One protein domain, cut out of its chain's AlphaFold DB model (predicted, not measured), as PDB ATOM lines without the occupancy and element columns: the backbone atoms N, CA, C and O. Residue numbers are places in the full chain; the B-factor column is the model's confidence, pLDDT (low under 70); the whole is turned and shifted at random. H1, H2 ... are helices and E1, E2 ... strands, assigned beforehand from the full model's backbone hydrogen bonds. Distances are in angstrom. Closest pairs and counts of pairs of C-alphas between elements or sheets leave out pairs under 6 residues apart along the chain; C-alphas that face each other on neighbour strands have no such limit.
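This is residues 20 to 169 of the 176 residues of an uncharacterized protein of Candidatus Poseidoniales archaeon (UniProt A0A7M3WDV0). A small, strongly twisted four-stranded sheet makes the core, with H1 packed along one face and short H2 over the other. The long helix H5 passes on H1's side of the sheet and runs out beyond it to meet H4 at a corner, while H3 sits by E4 at the sheet's edge. The printed part has 150 residues with five named helices and four named strands, in the order E1 H1 E2 H2 E3 H3 E4 H4 H5. The mixed sheet runs E2 E3 E1 E4, and the class is mixed, helices and strands. The whole is compact, with a radius of gyration of the C-alphas of 16.2 A and spans of 43 by 38 by 34 A.

Begin at E1, residues 20 to 24, an inner strand. It is antiparallel to E4, residues 104 to 109, with N 20 and O 108 2.7 A apart. It is parallel to E3, residues 81 to 85, with N 21 and O 82 2.8 A apart. E3 is parallel to E2, residues 55 to 58, with N 56 and O 81 2.9 A apart. H1, residues 35 to 48, is on the sheet at a height of 8.8 A, over E3 and only just over E1 with 3 C-alphas. It runs along the strands, 8 degrees from E3 on the local plane; C-alphas 38 and 83 are the closest, 6.8 A. E1, H1, E2 form a split strand-helix-strand unit, two parallel strands with E3 between them, and its crossover is right-handed. H2, residues 68 to 75, is on the opposite face from H1; its closest C-alphas to E2 are 72 and 58, 6.4 A. E2, H2, E3 form a strand-helix-strand unit of parallel neighbours, also right-handed. H3, residues 93 to 100, comes closest to E4 at C-alphas 93 and 104, 6.4 A. H5, residues 144 to 168, touches H1 with residues 158 to 162 alone, opposite ways at a steep tilt of 52 degrees; C-alphas 158 and 44 are the closest, 6.4 A. H4, residues 124 to 131, is not on the sheet; it touches H5, about perpendicular at 89 degrees, with C-alphas 128 and 144 the closest, 4.0 A. In H1, H2, H3, H4 and H5 every O i to N i+4 pair is within hydrogen-bond range.

Find C-alpha 20 at (37.832, -39.554, 35.098), where E1 begins. H1 covers 18.5 A from C-alpha 35 to 48, and E4 16.6 A from C-alpha 104 to 109. H5 begins at C-alpha 144, (56.062, -32.830, 34.661), and runs 36.6 A to C-alpha 168 at (26.732, -35.654, 13.007).

The C-alphas of Asn 99 and Gly 135 are the two farthest apart, 47.8 A. The printed part has no cut. The links E4 to H4 and H4 to H5 are long. Residues 110 to 113 have pLDDT under 70, and the mean of the printed part is 91.5.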
ATOM      1  N   ARG A  20      39.262 -39.333  35.268       91.19
ATOM      2  CA  ARG A  20      37.832 -39.554  35.098       91.19
ATOM      3  C   ARG A  20      37.287 -38.886  33.852       91.19
ATOM      4  O   ARG A  20      37.542 -37.711  33.603       91.19
ATOM      5  N   VAL A  21      36.424 -39.622  33.169       95.50
ATOM      6  CA  VAL A  21      35.479 -39.159  32.160       95.50
ATOM      7  C   VAL A  21      34.090 -39.328  32.760       95.50
ATOM      8  O   VAL A  21      33.540 -40.427  32.819       95.50
ATOM      9  N   TYR A  22      33.554 -38.236  33.290       93.94
ATOM     10  CA  TYR A  22      32.295 -38.252  34.026       93.94
ATOM     11  C   TYR A  22      31.164 -37.724  33.154       93.94
ATOM     12  O   TYR A  22      31.277 -36.669  32.523       93.94
ATOM     13  N   ILE A  23      30.074 -38.478  33.116       96.56
ATOM     14  CA  ILE A  23      28.920 -38.233  32.257       96.56
ATOM     15  C   ILE A  23      27.722 -37.905  33.138       96.56
ATOM     16  O   ILE A  23      27.532 -38.499  34.192       96.56
ATOM     17  N   GLY A  24      26.909 -36.943  32.723       94.62
ATOM     18  CA  GLY A  24      25.683 -36.606  33.437       94.62
ATOM     19  C   GLY A  24      24.578 -36.147  32.493       94.62
ATOM     20  O   GLY A  24      24.878 -35.786  31.353       94.62
ATOM     21  N   PRO A  25      23.321 -36.117  32.952       93.38
ATOM     22  CA  PRO A  25      22.900 -36.441  34.320       93.38
ATOM     23  C   PRO A  25      22.808 -37.956  34.579       93.38
ATOM     24  O   PRO A  25      22.233 -38.678  33.765       93.38
ATOM     25  N   GLY A  26      23.330 -38.411  35.726       89.69
ATOM     26  CA  GLY A  26      23.135 -39.765  36.257       89.69
ATOM     27  C   GLY A  26      22.302 -39.709  37.546       89.69
ATOM     28  O   GLY A  26      22.773 -39.174  38.541       89.69
ATOM     29  N   PRO A  27      21.051 -40.194  37.588       90.31
ATOM     30  CA  PRO A  27      20.202 -40.069  38.778       90.31
ATOM     31  C   PRO A  27      20.564 -41.064  39.891       90.31
ATOM     32  O   PRO A  27      20.047 -40.959  41.001       90.31
ATOM     33  N   ASN A  28      21.405 -42.054  39.596       93.44
ATOM     34  CA  ASN A  28      21.848 -43.092  40.516       93.44
ATOM     35  C   ASN A  28      23.277 -43.535  40.159       93.44
ATOM     36  O   ASN A  28      23.829 -43.111  39.146       93.44
ATOM     37  N   HIS A  29      23.858 -44.389  41.000       93.38
ATOM     38  CA  HIS A  29      25.154 -45.017  40.740       93.38
ATOM     39  C   HIS A  29      25.048 -46.502  40.364       93.38
ATOM     40  O   HIS A  29      26.072 -47.150  40.177       93.38
ATOM     41  N   ASP A  30      23.847 -47.090  40.353       95.25
ATOM     42  CA  ASP A  30      23.658 -48.546  40.279       95.25
ATOM     43  C   ASP A  30      23.428 -49.070  38.855       95.25
ATOM     44  O   ASP A  30      23.475 -50.282  38.628       95.25
ATOM     45  N   ARG A  31      23.220 -48.172  37.890       94.94
ATOM     46  CA  ARG A  31      23.074 -48.476  36.466       94.94
ATOM     47  C   ARG A  31      23.583 -47.317  35.608       94.94
ATOM     48  O   ARG A  31      23.944 -46.265  36.118       94.94
ATOM     49  N   LEU A  32      23.582 -47.535  34.296       96.62
ATOM     50  CA  LEU A  32      23.868 -46.506  33.301       96.62
ATOM     51  C   LEU A  32      22.556 -46.015  32.680       96.62
ATOM     52  O   LEU A  32      21.860 -46.801  32.031       96.62
ATOM     53  N   ASP A  33      22.225 -44.743  32.869       96.88
ATOM     54  CA  ASP A  33      21.049 -44.087  32.291       96.88
ATOM     55  C   ASP A  33      21.393 -43.250  31.041       96.88
ATOM     56  O   ASP A  33      20.508 -42.869  30.273       96.88
ATOM     57  N   GLN A  34      22.683 -43.043  30.766       96.94
ATOM     58  CA  GLN A  34      23.242 -42.418  29.565       96.94
ATOM     59  C   GLN A  34      24.114 -43.401  28.752       96.94
ATOM     60  O   GLN A  34      25.232 -43.050  28.344       96.94
ATOM     61  N   PRO A  35      23.637 -44.626  28.428       96.25
ATOM     62  CA  PRO A  35      24.469 -45.666  27.818       96.25
ATOM     63  C   PRO A  35      25.058 -45.259  26.460       96.25
ATOM     64  O   PRO A  35      26.136 -45.724  26.102       96.25
ATOM     65  N   GLY A  36      24.390 -44.372  25.711       97.06
ATOM     66  CA  GLY A  36      24.912 -43.844  24.447       97.06
ATOM     67  C   GLY A  36      26.172 -42.997  24.632       97.06
ATOM     68  O   GLY A  36      27.146 -43.182  23.908       97.06
ATOM     69  N   MET A  37      26.190 -42.114  25.635       97.69
ATOM     70  CA  MET A  37      27.341 -41.244  25.901       97.69
ATOM     71  C   MET A  37      28.477 -42.005  26.592       97.69
ATOM     72  O   MET A  37      29.651 -41.759  26.306       97.69
ATOM     73  N   VAL A  38      28.140 -42.967  27.459       98.12
ATOM     74  CA  VAL A  38      29.122 -43.876  28.072       98.12
ATOM     75  C   VAL A  38      29.774 -44.743  27.001       98.12
ATOM     76  O   VAL A  38      30.997 -44.834  26.943       98.12
ATOM     77  N   GLY A  39      28.974 -45.319  26.100       97.50
ATOM     78  CA  GLY A  39      29.464 -46.099  24.967       97.50
ATOM     79  C   GLY A  39      30.348 -45.284  24.023       97.50
ATOM     80  O   GLY A  39      31.406 -45.768  23.630       97.50
ATOM     81  N   LEU A  40      29.961 -44.042  23.710       98.06
ATOM     82  CA  LEU A  40      30.772 -43.135  22.897       98.06
ATOM     83  C   LEU A  40      32.122 -42.841  23.559       98.06
ATOM     84  O   LEU A  40      33.154 -42.972  22.909       98.06
ATOM     85  N   SER A  41      32.127 -42.488  24.847       98.00
ATOM     86  CA  SER A  41      33.373 -42.235  25.580       98.00
ATOM     87  C   SER A  41      34.259 -43.477  25.633       98.00
ATOM     88  O   SER A  41      35.449 -43.379  25.351       98.00
ATOM     89  N   ASN A  42      33.687 -44.652  25.908       98.00
ATOM     90  CA  ASN A  42      34.434 -45.908  25.877       98.00
ATOM     91  C   ASN A  42      35.052 -46.172  24.504       98.00
ATOM     92  O   ASN A  42      36.232 -46.479  24.442       98.00
ATOM     93  N   TRP A  43      34.293 -46.002  23.416       97.81
ATOM     94  CA  TRP A  43      34.814 -46.189  22.061       97.81
ATOM     95  C   TRP A  43      35.945 -45.205  21.734       97.81
ATOM     96  O   TRP A  43      36.977 -45.617  21.211       97.81
ATOM     97  N   ILE A  44      35.786 -43.922  22.079       98.12
ATOM     98  CA  ILE A  44      36.829 -42.910  21.863       98.12
ATOM     99  C   ILE A  44      38.112 -43.302  22.598       98.12
ATOM    100  O   ILE A  44      39.180 -43.319  21.993       98.12
ATOM    101  N   GLY A  45      38.012 -43.633  23.885       96.88
ATOM    102  CA  GLY A  45      39.180 -43.988  24.675       96.88
ATOM    103  C   GLY A  45      39.827 -45.302  24.225       96.88
ATOM    104  O   GLY A  45      41.034 -45.338  24.011       96.88
ATOM    105  N   SER A  46      39.043 -46.363  24.012       95.50
ATOM    106  CA  SER A  46      39.583 -47.689  23.696       95.50
ATOM    107  C   SER A  46      40.075 -47.827  22.256       95.50
ATOM    108  O   SER A  46      41.050 -48.514  22.015       95.50
ATOM    109  N   ASP A  47      39.380 -47.238  21.280       93.38
ATOM    110  CA  ASP A  47      39.693 -47.426  19.854       93.38
ATOM    111  C   ASP A  47      40.473 -46.227  19.308       93.38
ATOM    112  O   ASP A  47      41.592 -46.362  18.820       93.38
ATOM    113  N   ALA A  48      39.916 -45.020  19.434       91.25
ATOM    114  CA  ALA A  48      40.517 -43.845  18.810       91.25
ATOM    115  C   ALA A  48      41.783 -43.345  19.528       91.25
ATOM    116  O   ALA A  48      42.670 -42.794  18.875       91.25
ATOM    117  N   LEU A  49      41.866 -43.534  20.849       95.25
ATOM    118  CA  LEU A  49      43.023 -43.155  21.666       95.25
ATOM    119  C   LEU A  49      43.908 -44.343  22.074       95.25
ATOM    120  O   LEU A  49      45.023 -44.108  22.532       95.25
ATOM    121  N   GLY A  50      43.454 -45.586  21.878       95.81
ATOM    122  CA  GLY A  50      44.234 -46.794  22.183       95.81
ATOM    123  C   GLY A  50      44.518 -46.993  23.676       95.81
ATOM    124  O   GLY A  50      45.637 -47.339  24.048       95.81
ATOM    125  N   LEU A  51      43.535 -46.685  24.530       95.31
ATOM    126  CA  LEU A  51      43.619 -46.792  25.992       95.31
ATOM    127  C   LEU A  51      42.891 -48.034  26.534       95.31
ATOM    128  O   LEU A  51      42.452 -48.062  27.684       95.31
ATOM    129  N   GLU A  52      42.679 -49.054  25.702       95.62
ATOM    130  CA  GLU A  52      41.849 -50.211  26.039       95.62
ATOM    131  C   GLU A  52      42.354 -51.011  27.248       95.62
ATOM    132  O   GLU A  52      41.541 -51.610  27.952       95.62
ATOM    133  N   GLU A  53      43.663 -51.009  27.514       94.19
ATOM    134  CA  GLU A  53      44.259 -51.705  28.663       94.19
ATOM    135  C   GLU A  53      44.183 -50.872  29.956       94.19
ATOM    136  O   GLU A  53      44.216 -51.428  31.051       94.19
ATOM    137  N   GLN A  54      44.049 -49.549  29.838       93.69
ATOM    138  CA  GLN A  54      44.044 -48.593  30.948       93.69
ATOM    139  C   GLN A  54      42.630 -48.248  31.432       93.69
ATOM    140  O   GLN A  54      42.467 -47.676  32.514       93.69
ATOM    141  N   MET A  55      41.608 -48.542  30.624       96.56
ATOM    142  CA  MET A  55      40.241 -48.077  30.841       96.56
ATOM    143  C   MET A  55      39.365 -49.029  31.660       96.56
ATOM    144  O   MET A  55      39.335 -50.238  31.449       96.56
ATOM    145  N   GLY A  56      38.526 -48.448  32.522       96.94
ATOM    146  CA  GLY A  56      37.421 -49.128  33.197       96.94
ATOM    147  C   GLY A  56      36.125 -48.318  33.152       96.94
ATOM    148  O   GLY A  56      36.139 -47.093  33.234       96.94
ATOM    149  N   THR A  57      34.972 -48.984  33.045       97.38
ATOM    150  CA  THR A  57      33.661 -48.334  33.223       97.38
ATOM    151  C   THR A  57      33.125 -48.626  34.619       97.38
ATOM    152  O   THR A  57      32.864 -49.788  34.930       97.38
ATOM    153  N   LEU A  58      32.939 -47.599  35.453       95.88
ATOM    154  CA  LEU A  58      32.456 -47.803  36.821       95.88
ATOM    155  C   LEU A  58      30.927 -47.839  36.866       95.88
ATOM    156  O   LEU A  58      30.256 -46.941  36.356       95.88
ATOM    157  N   VAL A  59      30.389 -48.847  37.553       96.69
ATOM    158  CA  VAL A  59      28.977 -48.942  37.947       96.69
ATOM    159  C   VAL A  59      28.932 -49.419  39.395       96.69
ATOM    160  O   VAL A  59      29.363 -50.525  39.709       96.69
ATOM    161  N   GLY A  60      28.394 -48.595  40.287       95.06
ATOM    162  CA  GLY A  60      28.300 -48.833  41.729       95.06
ATOM    163  C   GLY A  60      27.220 -49.827  42.150       95.06
ATOM    164  O   GLY A  60      26.670 -49.695  43.243       95.06
ATOM    165  N   ALA A  61      26.873 -50.810  41.320       94.81
ATOM    166  CA  ALA A  61      25.891 -51.823  41.687       94.81
ATOM    167  C   ALA A  61      26.388 -52.624  42.905       94.81
ATOM    168  O   ALA A  61      27.428 -53.275  42.838       94.81
ATOM    169  N   ASN A  62      25.609 -52.626  43.992       93.81
ATOM    170  CA  ASN A  62      25.932 -53.244  45.292       93.81
ATOM    171  C   ASN A  62      26.969 -52.506  46.160       93.81
ATOM    172  O   ASN A  62      27.400 -53.065  47.168       93.81
ATOM    173  N   TYR A  63      27.323 -51.266  45.824       93.81
ATOM    174  CA  TYR A  63      28.174 -50.415  46.662       93.81
ATOM    175  C   TYR A  63      27.354 -49.316  47.346       93.81
ATOM    176  O   TYR A  63      26.223 -49.035  46.949       93.81
ATOM    177  N   SER A  64      27.907 -48.716  48.401       92.69
ATOM    178  CA  SER A  64      27.282 -47.589  49.106       92.69
ATOM    179  C   SER A  64      27.321 -46.315  48.258       92.69
ATOM    180  O   SER A  64      28.360 -46.008  47.678       92.69
ATOM    181  N   GLU A  65      26.246 -45.519  48.269       88.88
ATOM    182  CA  GLU A  65      26.187 -44.197  47.615       88.88
ATOM    183  C   GLU A  65      27.363 -43.284  48.004       88.88
ATOM    184  O   GLU A  65      27.808 -42.469  47.198       88.88
ATOM    185  N   GLU A  66      27.880 -43.428  49.228       87.00
ATOM    186  CA  GLU A  66      28.938 -42.571  49.770       87.00
ATOM    187  C   GLU A  66      30.330 -42.882  49.196       87.00
ATOM    188  O   GLU A  66      31.132 -41.968  49.020       87.00
ATOM    189  N   THR A  67      30.624 -44.152  48.897       88.00
ATOM    190  CA  THR A  67      31.992 -44.628  48.604       88.00
ATOM    191  C   THR A  67      32.129 -45.368  47.276       88.00
ATOM    192  O   THR A  67      33.249 -45.676  46.870       88.00
ATOM    193  N   TRP A  68      31.026 -45.605  46.551       91.56
ATOM    194  CA  TRP A  68      31.002 -46.505  45.392       91.56
ATOM    195  C   TRP A  68      32.079 -46.224  44.344       91.56
ATOM    196  O   TRP A  68      32.632 -47.165  43.789       91.56
ATOM    197  N   LYS A  69      32.391 -44.953  44.056       90.12
ATOM    198  CA  LYS A  69      33.376 -44.601  43.020       90.12
ATOM    199  C   LYS A  69      34.747 -45.176  43.357       90.12
ATOM    200  O   LYS A  69      35.392 -45.774  42.502       90.12
ATOM    201  N   THR A  70      35.165 -44.995  44.607       88.75
ATOM    202  CA  THR A  70      36.452 -45.477  45.095       88.75
ATOM    203  C   THR A  70      36.427 -46.989  45.256       88.75
ATOM    204  O   THR A  70      37.336 -47.649  44.771       88.75
ATOM    205  N   ASP A  71      35.373 -47.546  45.855       91.00
ATOM    206  CA  ASP A  71      35.275 -48.989  46.101       91.00
ATOM    207  C   ASP A  71      35.265 -49.795  44.792       91.00
ATOM    208  O   ASP A  71      36.020 -50.752  44.650       91.00
ATOM    209  N   VAL A  72      34.482 -49.371  43.793       93.88
ATOM    210  CA  VAL A  72      34.460 -50.024  42.472       93.88
ATOM    211  C   VAL A  72      35.812 -49.882  41.781       93.88
ATOM    212  O   VAL A  72      36.294 -50.843  41.190       93.88
ATOM    213  N   TRP A  73      36.443 -48.705  41.840       92.56
ATOM    214  CA  TRP A  73      37.766 -48.497  41.247       92.56
ATOM    215  C   TRP A  73      38.831 -49.407  41.876       92.56
ATOM    216  O   TRP A  73      39.644 -49.979  41.150       92.56
ATOM    217  N   LEU A  74      38.796 -49.590  43.199       90.62
ATOM    218  CA  LEU A  74      39.649 -50.538  43.919       90.62
ATOM    219  C   LEU A  74      39.397 -51.981  43.470       90.62
ATOM    220  O   LEU A  74      40.343 -52.684  43.117       90.62
ATOM    221  N   ASP A  75      38.133 -52.400  43.431       94.44
ATOM    222  CA  ASP A  75      37.740 -53.765  43.063       94.44
ATOM    223  C   ASP A  75      37.981 -54.081  41.574       94.44
ATOM    224  O   ASP A  75      38.094 -55.247  41.192       94.44
ATOM    225  N   MET A  76      38.111 -53.051  40.731       93.75
ATOM    226  CA  MET A  76      38.492 -53.154  39.318       93.75
ATOM    227  C   MET A  76      40.008 -53.160  39.080       93.75
ATOM    228  O   MET A  76      40.434 -53.019  37.938       93.75
ATOM    229  N   ASP A  77      40.817 -53.328  40.127       92.00
ATOM    230  CA  ASP A  77      42.284 -53.292  40.052       92.00
ATOM    231  C   ASP A  77      42.826 -51.952  39.529       92.00
ATOM    232  O   ASP A  77      43.835 -51.879  38.833       92.00
ATOM    233  N   ARG A  78      42.159 -50.859  39.922       90.81
ATOM    234  CA  ARG A  78      42.661 -49.485  39.812       90.81
ATOM    235  C   ARG A  78      42.998 -49.050  38.370       90.81
ATOM    236  O   ARG A  78      44.114 -48.580  38.142       90.81
ATOM    237  N   PRO A  79      42.055 -49.129  37.407       92.69
ATOM    238  CA  PRO A  79      42.284 -48.634  36.046       92.69
ATOM    239  C   PRO A  79      42.719 -47.163  36.061       92.69
ATOM    240  O   PRO A  79      42.243 -46.395  36.898       92.69
ATOM    241  N   GLU A  80      43.601 -46.772  35.141       90.69
ATOM    242  CA  GLU A  80      44.177 -45.419  35.060       90.69
ATOM    243  C   GLU A  80      43.206 -44.405  34.441       90.69
ATOM    244  O   GLU A  80      43.302 -43.204  34.697       90.69
ATOM    245  N   VAL A  81      42.243 -44.884  33.650       93.56
ATOM    246  CA  VAL A  81      41.173 -44.076  33.061       93.56
ATOM    247  C   VAL A  81      39.829 -44.698  33.412       93.56
ATOM    248  O   VAL A  81      39.600 -45.885  33.195       93.56
ATOM    249  N   ILE A  82      38.903 -43.899  33.933       95.75
ATOM    250  CA  ILE A  82      37.570 -44.364  34.315       95.75
ATOM    251  C   ILE A  82      36.471 -43.583  33.607       95.75
ATOM    252  O   ILE A  82      36.469 -42.355  33.611       95.75
ATOM    253  N   VAL A  83      35.495 -44.292  33.044       97.25
ATOM    254  CA  VAL A  83      34.268 -43.713  32.475       97.25
ATOM    255  C   VAL A  83      33.101 -44.061  33.389       97.25
ATOM    256  O   VAL A  83      32.913 -45.229  33.725       97.25
ATOM    257  N   TYR A  84      32.312 -43.078  33.816       95.56
ATOM    258  CA  TYR A  84      31.166 -43.346  34.688       95.56
ATOM    259  C   TYR A  84      30.105 -42.243  34.622       95.56
ATOM    260  O   TYR A  84      30.378 -41.121  34.191       95.56
ATOM    261  N   GLU A  85      28.891 -42.554  35.076       94.88
ATOM    262  CA  GLU A  85      27.828 -41.562  35.255       94.88
ATOM    263  C   GLU A  85      27.874 -40.952  36.656       94.88
ATOM    264  O   GLU A  85      27.858 -41.658  37.666       94.88
ATOM    265  N   ASP A  86      27.974 -39.627  36.732       89.94
ATOM    266  CA  ASP A  86      28.071 -38.916  37.999       89.94
ATOM    267  C   ASP A  86      26.686 -38.524  38.510       89.94
ATOM    268  O   ASP A  86      25.901 -37.872  37.816       89.94
ATOM    269  N   THR A  87      26.432 -38.864  39.773       87.56
ATOM    270  CA  THR A  87      25.256 -38.417  40.527       87.56
ATOM    271  C   THR A  87      25.343 -36.961  40.960       87.56
ATOM    272  O   THR A  87      24.379 -36.399  41.482       87.56
ATOM    273  N   THR A  88      26.498 -36.329  40.753       84.50
ATOM    274  CA  THR A  88      26.751 -34.945  41.126       84.50
ATOM    275  C   THR A  88      27.248 -34.129  39.939       84.50
ATOM    276  O   THR A  88      28.123 -34.554  39.188       84.50
ATOM    277  N   ALA A  89      26.737 -32.905  39.816       83.94
ATOM    278  CA  ALA A  89      27.246 -31.898  38.892       83.94
ATOM    279  C   ALA A  89      27.835 -30.731  39.705       83.94
ATOM    280  O   ALA A  89      27.103 -29.949  40.308       83.94
ATOM    281  N   ARG A  90      29.171 -30.647  39.780       82.81
ATOM    282  CA  ARG A  90      29.907 -29.670  40.620       82.81
ATOM    283  C   ARG A  90      30.637 -28.585  39.814       82.81
ATOM    284  O   ARG A  90      31.500 -27.900  40.350       82.81
ATOM    285  N   SER A  91      30.316 -28.447  38.529       87.62
ATOM    286  CA  SER A  91      30.929 -27.477  37.607       87.62
ATOM    287  C   SER A  91      29.857 -26.787  36.744       87.62
ATOM    288  O   SER A  91      28.661 -27.029  36.924       87.62
ATOM    289  N   ASP A  92      30.255 -25.957  35.778       90.00
ATOM    290  CA  ASP A  92      29.349 -25.172  34.922       90.00
ATOM    291  C   ASP A  92      28.338 -26.038  34.153       90.00
ATOM    292  O   ASP A  92      27.208 -25.614  33.882       90.00
ATOM    293  N   HIS A  93      28.720 -27.283  33.854       90.88
ATOM    294  CA  HIS A  93      27.894 -28.272  33.164       90.88
ATOM    295  C   HIS A  93      26.557 -28.582  33.872       90.88
ATOM    296  O   HIS A  93      25.607 -28.981  33.202       90.88
ATOM    297  N   ALA A  94      26.434 -28.315  35.183       92.56
ATOM    298  CA  ALA A  94      25.190 -28.493  35.938       92.56
ATOM    299  C   ALA A  94      24.047 -27.661  35.343       92.56
ATOM    300  O   ALA A  94      22.949 -28.156  35.108       92.56
ATOM    301  N   SER A  95      24.335 -26.405  34.988       93.38
ATOM    302  CA  SER A  95      23.335 -25.502  34.414       93.38
ATOM    303  C   SER A  95      22.807 -25.970  33.053       93.38
ATOM    304  O   SER A  95      21.646 -25.717  32.731       93.38
ATOM    305  N   PHE A  96      23.627 -26.676  32.266       93.56
ATOM    306  CA  PHE A  96      23.220 -27.249  30.983       93.56
ATOM    307  C   PHE A  96      22.338 -28.485  31.180       93.56
ATOM    308  O   PHE A  96      21.344 -28.639  30.469       93.56
ATOM    309  N   GLN A  97      22.656 -29.327  32.168       92.56
ATOM    310  CA  GLN A  97      21.813 -30.465  32.536       92.56
ATOM    311  C   GLN A  97      20.442 -29.981  33.034       92.56
ATOM    312  O   GLN A  97      19.418 -30.371  32.477       92.56
ATOM    313  N   ASP A  98      20.422 -29.060  34.003       90.94
ATOM    314  CA  ASP A  98      19.201 -28.632  34.697       90.94
ATOM    315  C   ASP A  98      18.251 -27.808  33.819       90.94
ATOM    316  O   ASP A  98      17.030 -27.938  33.922       90.94
ATOM    317  N   ASN A  99      18.790 -26.934  32.960       93.69
ATOM    318  CA  ASN A  99      17.968 -25.969  32.221       93.69
ATOM    319  C   ASN A  99      17.704 -26.365  30.767       93.69
ATOM    320  O   ASN A  99      16.735 -25.882  30.182       93.69
ATOM    321  N   LEU A 100      18.568 -27.193  30.169       93.62
ATOM    322  CA  LEU A 100      18.450 -27.595  28.762       93.62
ATOM    323  C   LEU A 100      18.159 -29.090  28.595       93.62
ATOM    324  O   LEU A 100      17.812 -29.506  27.493       93.62
ATOM    325  N   GLY A 101      18.275 -29.889  29.662       91.38
ATOM    326  CA  GLY A 101      18.092 -31.337  29.589       91.38
ATOM    327  C   GLY A 101      19.190 -32.036  28.785       91.38
ATOM    328  O   GLY A 101      18.951 -33.108  28.236       91.38
ATOM    329  N   THR A 102      20.375 -31.433  28.684       92.19
ATOM    330  CA  THR A 102      21.471 -31.911  27.831       92.19
ATOM    331  C   THR A 102      22.375 -32.894  28.571       92.19
ATOM    332  O   THR A 102      22.700 -32.685  29.740       92.19
ATOM    333  N   VAL A 103      22.834 -33.936  27.870       94.50
ATOM    334  CA  VAL A 103      23.912 -34.807  28.360       94.50
ATOM    335  C   VAL A 103      25.229 -34.048  28.323       94.50
ATOM    336  O   VAL A 103      25.558 -33.406  27.328       94.50
ATOM    337  N   THR A 104      26.011 -34.141  29.388       95.00
ATOM    338  CA  THR A 104      27.323 -33.500  29.479       95.00
ATOM    339  C   THR A 104      28.397 -34.534  29.752       95.00
ATOM    340  O   THR A 104      28.147 -35.515  30.451       95.00
ATOM    341  N   VAL A 105      29.592 -34.273  29.238       95.38
ATOM    342  CA  VAL A 105      30.817 -35.003  29.557       95.38
ATOM    343  C   VAL A 105      31.806 -34.025  30.183       95.38
ATOM    344  O   VAL A 105      31.853 -32.855  29.795       95.38
ATOM    345  N   GLY A 106      32.584 -34.485  31.152       93.50
ATOM    346  CA  GLY A 106      33.698 -33.730  31.708       93.50
ATOM    347  C   GLY A 106      34.884 -34.626  32.041       93.50
ATOM    348  O   GLY A 106      34.759 -35.849  32.092       93.50
ATOM    349  N   PHE A 107      36.028 -33.989  32.290       92.75
ATOM    350  CA  PHE A 107      37.312 -34.639  32.544       92.75
ATOM    351  C   PHE A 107      37.921 -34.137  33.862       92.75
ATOM    352  O   PHE A 107      37.772 -32.958  34.185       92.75
ATOM    353  N   GLY A 108      38.570 -35.002  34.644       87.25
ATOM    354  CA  GLY A 108      39.202 -34.608  35.914       87.25
ATOM    355  C   GLY A 108      39.879 -35.766  36.648       87.25
ATOM    356  O   GLY A 108      40.062 -36.825  36.063       87.25
ATOM    357  N   GLY A 109      40.209 -35.600  37.932       79.56
ATOM    358  CA  GLY A 109      40.607 -36.703  38.826       79.56
ATOM    359  C   GLY A 109      39.410 -37.299  39.583       79.56
ATOM    360  O   GLY A 109      38.408 -36.607  39.791       79.56
ATOM    361  N   LEU A 110      39.481 -38.582  39.968       64.31
ATOM    362  CA  LEU A 110      38.395 -39.287  40.683       64.31
ATOM    363  C   LEU A 110      37.991 -38.611  42.002       64.31
ATOM    364  O   LEU A 110      36.802 -38.500  42.302       64.31
ATOM    365  N   VAL A 111      38.974 -38.129  42.752       62.97
ATOM    366  CA  VAL A 111      38.796 -37.272  43.934       62.97
ATOM    367  C   VAL A 111      39.299 -35.865  43.614       62.97
ATOM    368  O   VAL A 111      39.870 -35.653  42.540       62.97
ATOM    369  N   ASP A 112      39.116 -34.909  44.533       63.66
ATOM    370  CA  ASP A 112      39.783 -33.595  44.502       63.66
ATOM    371  C   ASP A 112      41.300 -33.807  44.751       63.66
ATOM    372  O   ASP A 112      41.867 -33.455  45.779       63.66
ATOM    373  N   GLY A 113      41.908 -34.497  43.778       61.16
ATOM    374  CA  GLY A 113      43.154 -35.272  43.751       61.16
ATOM    375  C   GLY A 113      44.430 -34.481  43.907       61.16
ATOM    376  O   GLY A 113      45.497 -35.037  44.149       61.16
ATOM    377  N   TYR A 114      44.311 -33.177  43.730       75.62
ATOM    378  CA  TYR A 114      45.433 -32.278  43.696       75.62
ATOM    379  C   TYR A 114      45.517 -31.547  45.027       75.62
ATOM    380  O   TYR A 114      44.626 -30.776  45.384       75.62
ATOM    381  N   TRP A 115      46.595 -31.787  45.770       75.25
ATOM    382  CA  TRP A 115      46.748 -31.278  47.132       75.25
ATOM    383  C   TRP A 115      46.717 -29.741  47.207       75.25
ATOM    384  O   TRP A 115      46.249 -29.179  48.195       75.25
ATOM    385  N   CYS A 116      47.143 -29.060  46.140       82.81
ATOM    386  CA  CYS A 116      47.094 -27.604  46.029       82.81
ATOM    387  C   CYS A 116      45.771 -27.053  45.483       82.81
ATOM    388  O   CYS A 116      45.656 -25.841  45.309       82.81
ATOM    389  N   TYR A 117      44.751 -27.884  45.253       81.44
ATOM    390  CA  TYR A 117      43.448 -27.428  44.773       81.44
ATOM    391  C   TYR A 117      42.850 -26.340  45.685       81.44
ATOM    392  O   TYR A 117      42.730 -26.522  46.897       81.44
ATOM    393  N   HIS A 118      42.478 -25.193  45.100       82.62
ATOM    394  CA  HIS A 118      41.999 -23.989  45.807       82.62
ATOM    395  C   HIS A 118      42.973 -23.395  46.847       82.62
ATOM    396  O   HIS A 118      42.567 -22.601  47.701       82.62
ATOM    397  N   GLN A 119      44.263 -23.723  46.767       84.94
ATOM    398  CA  GLN A 119      45.297 -23.170  47.641       84.94
ATOM    399  C   GLN A 119      46.202 -22.188  46.891       84.94
ATOM    400  O   GLN A 119      46.236 -22.134  45.668       84.94
ATOM    401  N   THR A 120      46.985 -21.396  47.627       89.69
ATOM    402  CA  THR A 120      47.929 -20.438  47.021       89.69
ATOM    403  C   THR A 120      49.109 -21.101  46.314       89.69
ATOM    404  O   THR A 120      49.823 -20.422  45.584       89.69
ATOM    405  N   CYS A 121      49.346 -22.391  46.569       86.12
ATOM    406  CA  CYS A 121      50.362 -23.180  45.881       86.12
ATOM    407  C   CYS A 121      49.896 -23.707  44.516       86.12
ATOM    408  O   CYS A 121      50.733 -24.224  43.784       86.12
ATOM    409  N   ASP A 122      48.619 -23.523  44.138       88.69
ATOM    410  CA  ASP A 122      48.101 -23.867  42.809       88.69
ATOM    411  C   ASP A 122      48.766 -23.009  41.721       88.69
ATOM    412  O   ASP A 122      48.326 -21.910  41.372       88.69
ATOM    413  N   THR A 123      49.910 -23.486  41.249       93.31
ATOM    414  CA  THR A 123      50.781 -22.808  40.299       93.31
ATOM    415  C   THR A 123      51.239 -23.801  39.242       93.31
ATOM    416  O   THR A 123      51.255 -25.008  39.474       93.31
ATOM    417  N   LEU A 124      51.648 -23.294  38.076       93.94
ATOM    418  CA  LEU A 124      52.182 -24.144  37.010       93.94
ATOM    419  C   LEU A 124      53.399 -24.953  37.486       93.94
ATOM    420  O   LEU A 124      53.489 -26.136  37.190       93.94
ATOM    421  N   GLU A 125      54.299 -24.324  38.244       94.88
ATOM    422  CA  GLU A 125      55.501 -24.979  38.772       94.88
ATOM    423  C   GLU A 125      55.150 -26.145  39.706       94.88
ATOM    424  O   GLU A 125      55.718 -27.225  39.573       94.88
ATOM    425  N   GLU A 126      54.181 -25.951  40.603       90.94
ATOM    426  CA  GLU A 126      53.692 -27.011  41.490       90.94
ATOM    427  C   GLU A 126      53.041 -28.152  40.700       90.94
ATOM    428  O   GLU A 126      53.323 -29.321  40.946       90.94
ATOM    429  N   MET A 127      52.214 -27.828  39.702       89.62
ATOM    430  CA  MET A 127      51.564 -28.839  38.869       89.62
ATOM    431  C   MET A 127      52.572 -29.646  38.047       89.62
ATOM    432  O   MET A 127      52.435 -30.862  37.941       89.62
ATOM    433  N   GLU A 128      53.599 -29.003  37.490       92.31
ATOM    434  CA  GLU A 128      54.690 -29.697  36.802       92.31
ATOM    435  C   GLU A 128      55.439 -30.626  37.770       92.31
ATOM    436  O   GLU A 128      55.659 -31.787  37.447       92.31
ATOM    437  N   GLN A 129      55.772 -30.180  38.984       90.12
ATOM    438  CA  GLN A 129      56.433 -31.040  39.975       90.12
ATOM    439  C   GLN A 129      55.559 -32.228  40.396       90.12
ATOM    440  O   GLN A 129      56.047 -33.357  40.475       90.12
ATOM    441  N   TRP A 130      54.265 -31.994  40.618       85.56
ATOM    442  CA  TRP A 130      53.310 -33.033  40.994       85.56
ATOM    443  C   TRP A 130      53.146 -34.089  39.890       85.56
ATOM    444  O   TRP A 130      53.194 -35.292  40.163       85.56
ATOM    445  N   MET A 131      53.041 -33.642  38.634       87.75
ATOM    446  CA  MET A 131      52.904 -34.504  37.456       87.75
ATOM    447  C   MET A 131      54.208 -35.202  37.054       87.75
ATOM    448  O   MET A 131      54.163 -36.106  36.225       87.75
ATOM    449  N   ASP A 132      55.372 -34.809  37.582       90.50
ATOM    450  CA  ASP A 132      56.644 -35.460  37.263       90.50
ATOM    451  C   ASP A 132      56.650 -36.904  37.777       90.50
ATOM    452  O   ASP A 132      56.217 -37.195  38.891       90.50
ATOM    453  N   THR A 133      57.135 -37.825  36.956       88.75
ATOM    454  CA  THR A 133      57.214 -39.265  37.259       88.75
ATOM    455  C   THR A 133      58.655 -39.764  37.275       88.75
ATOM    456  O   THR A 133      58.905 -40.945  37.484       88.75
ATOM    457  N   THR A 134      59.619 -38.858  37.109       90.44
ATOM    458  CA  THR A 134      61.040 -39.179  37.067       90.44
ATOM    459  C   THR A 134      61.535 -39.656  38.433       90.44
ATOM    460  O   THR A 134      61.415 -38.946  39.433       90.44
ATOM    461  N   GLY A 135      62.133 -40.842  38.490       86.25
ATOM    462  CA  GLY A 135      62.609 -41.471  39.717       86.25
ATOM    463  C   GLY A 135      61.493 -41.894  40.670       86.25
ATOM    464  O   GLY A 135      61.780 -42.150  41.843       86.25
ATOM    465  N   LYS A 136      60.237 -41.941  40.203       82.25
ATOM    466  CA  LYS A 136      59.117 -42.488  40.968       82.25
ATOM    467  C   LYS A 136      59.002 -43.983  40.663       82.25
ATOM    468  O   LYS A 136      59.115 -44.410  39.523       82.25
ATOM    469  N   ASP A 137      58.732 -44.802  41.679       79.81
ATOM    470  CA  ASP A 137      58.609 -46.265  41.531       79.81
ATOM    471  C   ASP A 137      57.277 -46.700  40.865       79.81
ATOM    472  O   ASP A 137      56.764 -47.794  41.119       79.81
ATOM    473  N   TYR A 138      56.662 -45.826  40.064       75.31
ATOM    474  CA  TYR A 138      55.403 -46.063  39.365       75.31
ATOM    475  C   TYR A 138      55.354 -45.299  38.038       75.31
ATOM    476  O   TYR A 138      55.918 -44.215  37.917       75.31
ATOM    477  N   GLY A 139      54.595 -45.840  37.080       74.88
ATOM    478  CA  GLY A 139      54.401 -45.220  35.770       74.88
ATOM    479  C   GLY A 139      55.658 -45.217  34.898       74.88
ATOM    480  O   GLY A 139      56.693 -45.788  35.242       74.88
ATOM    481  N   GLU A 140      55.541 -44.591  33.732       84.56
ATOM    482  CA  GLU A 140      56.679 -44.324  32.858       84.56
ATOM    483  C   GLU A 140      57.374 -43.025  33.260       84.56
ATOM    484  O   GLU A 140      56.716 -42.017  33.500       84.56
ATOM    485  N   GLU A 141      58.704 -43.038  33.257       91.19
ATOM    486  CA  GLU A 141      59.551 -41.882  33.553       91.19
ATOM    487  C   GLU A 141      59.323 -40.745  32.543       91.19
ATOM    488  O   GLU A 141      59.828 -40.769  31.418       91.19
ATOM    489  N   ASN A 142      58.591 -39.720  32.968       92.81
ATOM    490  CA  ASN A 142      58.311 -38.520  32.193       92.81
ATOM    491  C   ASN A 142      58.430 -37.268  33.064       92.81
ATOM    492  O   ASN A 142      58.073 -37.271  34.244       92.81
ATOM    493  N   SER A 143      58.883 -36.170  32.452       95.31
ATOM    494  CA  SER A 143      58.894 -34.874  33.125       95.31
ATOM    495  C   SER A 143      57.474 -34.364  33.361       95.31
ATOM    496  O   SER A 143      56.552 -34.656  32.595       95.31
ATOM    497  N   GLY A 144      57.324 -33.508  34.370       92.81
ATOM    498  CA  GLY A 144      56.062 -32.830  34.661       92.81
ATOM    499  C   GLY A 144      55.413 -32.155  33.459       92.81
ATOM    500  O   GLY A 144      54.241 -32.374  33.157       92.81
ATOM    501  N   VAL A 145      56.210 -31.377  32.720       96.94
ATOM    502  CA  VAL A 145      55.770 -30.672  31.508       96.94
ATOM    503  C   VAL A 145      55.228 -31.652  30.466       96.94
ATOM    504  O   VAL A 145      54.176 -31.398  29.881       96.94
ATOM    505  N   ALA A 146      55.930 -32.765  30.228       96.38
ATOM    506  CA  ALA A 146      55.496 -33.766  29.259       96.38
ATOM    507  C   ALA A 146      54.150 -34.375  29.672       96.38
ATOM    508  O   ALA A 146      53.231 -34.429  28.859       96.38
ATOM    509  N   ASN A 147      53.999 -34.735  30.947       92.31
ATOM    510  CA  ASN A 147      52.762 -35.313  31.466       92.31
ATOM    511  C   ASN A 147      51.578 -34.332  31.422       92.31
ATOM    512  O   ASN A 147      50.475 -34.732  31.037       92.31
ATOM    513  N   VAL A 148      51.785 -33.045  31.724       92.56
ATOM    514  CA  VAL A 148      50.747 -32.003  31.583       92.56
ATOM    515  C   VAL A 148      50.312 -31.851  30.123       92.56
ATOM    516  O   VAL A 148      49.115 -31.839  29.832       92.56
ATOM    517  N   VAL A 149      51.267 -31.763  29.192       95.62
ATOM    518  CA  VAL A 149      50.971 -31.616  27.758       95.62
ATOM    519  C   VAL A 149      50.248 -32.849  27.216       95.62
ATOM    520  O   VAL A 149      49.233 -32.694  26.540       95.62
ATOM    521  N   ASN A 150      50.715 -34.052  27.552       92.19
ATOM    522  CA  ASN A 150      50.090 -35.304  27.123       92.19
ATOM    523  C   ASN A 150      48.659 -35.436  27.666       92.19
ATOM    524  O   ASN A 150      47.753 -35.822  26.930       92.19
ATOM    525  N   SER A 151      48.431 -35.050  28.927       90.94
ATOM    526  CA  SER A 151      47.093 -35.053  29.532       90.94
ATOM    527  C   SER A 151      46.142 -34.102  28.802       90.94
ATOM    528  O   SER A 151      45.001 -34.461  28.503       90.94
ATOM    529  N   LEU A 152      46.614 -32.894  28.474       93.56
ATOM    530  CA  LEU A 152      45.830 -31.916  27.724       93.56
ATOM    531  C   LEU A 152      45.537 -32.390  26.295       93.56
ATOM    532  O   LEU A 152      44.416 -32.200  25.823       93.56
ATOM    533  N   ASP A 153      46.509 -33.000  25.615       94.88
ATOM    534  CA  ASP A 153      46.335 -33.529  24.258       94.88
ATOM    535  C   ASP A 153      45.273 -34.637  24.240       94.88
ATOM    536  O   ASP A 153      44.297 -34.550  23.493       94.88
ATOM    537  N   MET A 154      45.379 -35.605  25.155       94.31
ATOM    538  CA  MET A 154      44.403 -36.685  25.312       94.31
ATOM    539  C   MET A 154      42.983 -36.151  25.550       94.31
ATOM    540  O   MET A 154      42.055 -36.528  24.834       94.31
ATOM    541  N   ILE A 155      42.801 -35.235  26.510       95.62
ATOM    542  CA  ILE A 155      41.489 -34.633  26.806       95.62
ATOM    543  C   ILE A 155      40.961 -33.842  25.603       95.62
ATOM    544  O   ILE A 155      39.769 -33.896  25.295       95.62
ATOM    545  N   THR A 156      41.835 -33.115  24.903       96.44
ATOM    546  CA  THR A 156      41.450 -32.300  23.744       96.44
ATOM    547  C   THR A 156      40.956 -33.174  22.599       96.44
ATOM    548  O   THR A 156      39.892 -32.898  22.041       96.44
ATOM    549  N   TRP A 157      41.679 -34.246  22.269       97.31
ATOM    550  CA  TRP A 157      41.250 -35.197  21.245       97.31
ATOM    551  C   TRP A 157      39.952 -35.895  21.625       97.31
ATOM    552  O   TRP A 157      39.058 -36.011  20.785       97.31
ATOM    553  N   TRP A 158      39.806 -36.283  22.893       97.75
ATOM    554  CA  TRP A 158      38.577 -36.892  23.384       97.75
ATOM    555  C   TRP A 158      37.379 -35.952  23.224       97.75
ATOM    556  O   TRP A 158      36.371 -36.321  22.623       97.75
ATOM    557  N   ALA A 159      37.503 -34.709  23.695       97.06
ATOM    558  CA  ALA A 159      36.452 -33.702  23.585       97.06
ATOM    559  C   ALA A 159      36.108 -33.379  22.121       97.06
ATOM    560  O   ALA A 159      34.930 -33.256  21.776       97.06
ATOM    561  N   LEU A 160      37.117 -33.279  21.251       97.69
ATOM    562  CA  LEU A 160      36.934 -33.003  19.827       97.69
ATOM    563  C   LEU A 160      36.180 -34.136  19.117       97.69
ATOM    564  O   LEU A 160      35.277 -33.871  18.326       97.69
ATOM    565  N   MET A 161      36.520 -35.391  19.412       97.75
ATOM    566  CA  MET A 161      35.830 -36.550  18.843       97.75
ATOM    567  C   MET A 161      34.392 -36.666  19.347       97.75
ATOM    568  O   MET A 161      33.491 -36.900  18.540       97.75
ATOM    569  N   THR A 162      34.151 -36.417  20.640       97.50
ATOM    570  CA  THR A 162      32.789 -36.341  21.182       97.50
ATOM    571  C   THR A 162      31.978 -35.265  20.465       97.50
ATOM    572  O   THR A 162      30.844 -35.522  20.060       97.50
ATOM    573  N   PHE A 163      32.561 -34.077  20.267       96.75
ATOM    574  CA  PHE A 163      31.915 -32.978  19.557       96.75
ATOM    575  C   PHE A 163      31.543 -33.365  18.122       96.75
ATOM    576  O   PHE A 163      30.380 -33.232  17.751       96.75
ATOM    577  N   PHE A 164      32.486 -33.887  17.329       97.50
ATOM    578  CA  PHE A 164      32.201 -34.270  15.941       97.50
ATOM    579  C   PHE A 164      31.160 -35.381  15.836       97.50
ATOM    580  O   PHE A 164      30.269 -35.297  14.993       97.50
ATOM    581  N   HIS A 165      31.228 -36.387  16.711       97.25
ATOM    582  CA  HIS A 165      30.217 -37.435  16.734       97.25
ATOM    583  C   HIS A 165      28.831 -36.860  17.037       97.25
ATOM    584  O   HIS A 165      27.877 -37.176  16.335       97.25
ATOM    585  N   CYS A 166      28.716 -35.995  18.049       96.44
ATOM    586  CA  CYS A 166      27.429 -35.435  18.454       96.44
ATOM    587  C   CYS A 166      26.884 -34.380  17.476       96.44
ATOM    588  O   CYS A 166      25.674 -34.164  17.458       96.44
ATOM    589  N   ASP A 167      27.740 -33.734  16.678       97.06
ATOM    590  CA  ASP A 167      27.327 -32.842  15.585       97.06
ATOM    591  C   ASP A 167      26.691 -33.631  14.426       97.06
ATOM    592  O   ASP A 167      25.646 -33.241  13.904       97.06
ATOM    593  N   GLU A 168      27.266 -34.784  14.064       97.56
ATOM    594  CA  GLU A 168      26.732 -35.654  13.007       97.56
ATOM    595  C   GLU A 168      25.540 -36.504  13.484       97.56
ATOM    596  O   GLU A 168      24.507 -36.576  12.816       97.56
ATOM    597  N   THR A 169      25.686 -37.167  14.632       96.12
ATOM    598  CA  THR A 169      24.703 -38.078  15.233       96.12
ATOM    599  C   THR A 169      24.523 -37.735  16.717       96.12
ATOM    600  O   THR A 169      25.217 -38.280  17.577       96.12
TER     601      THR A 169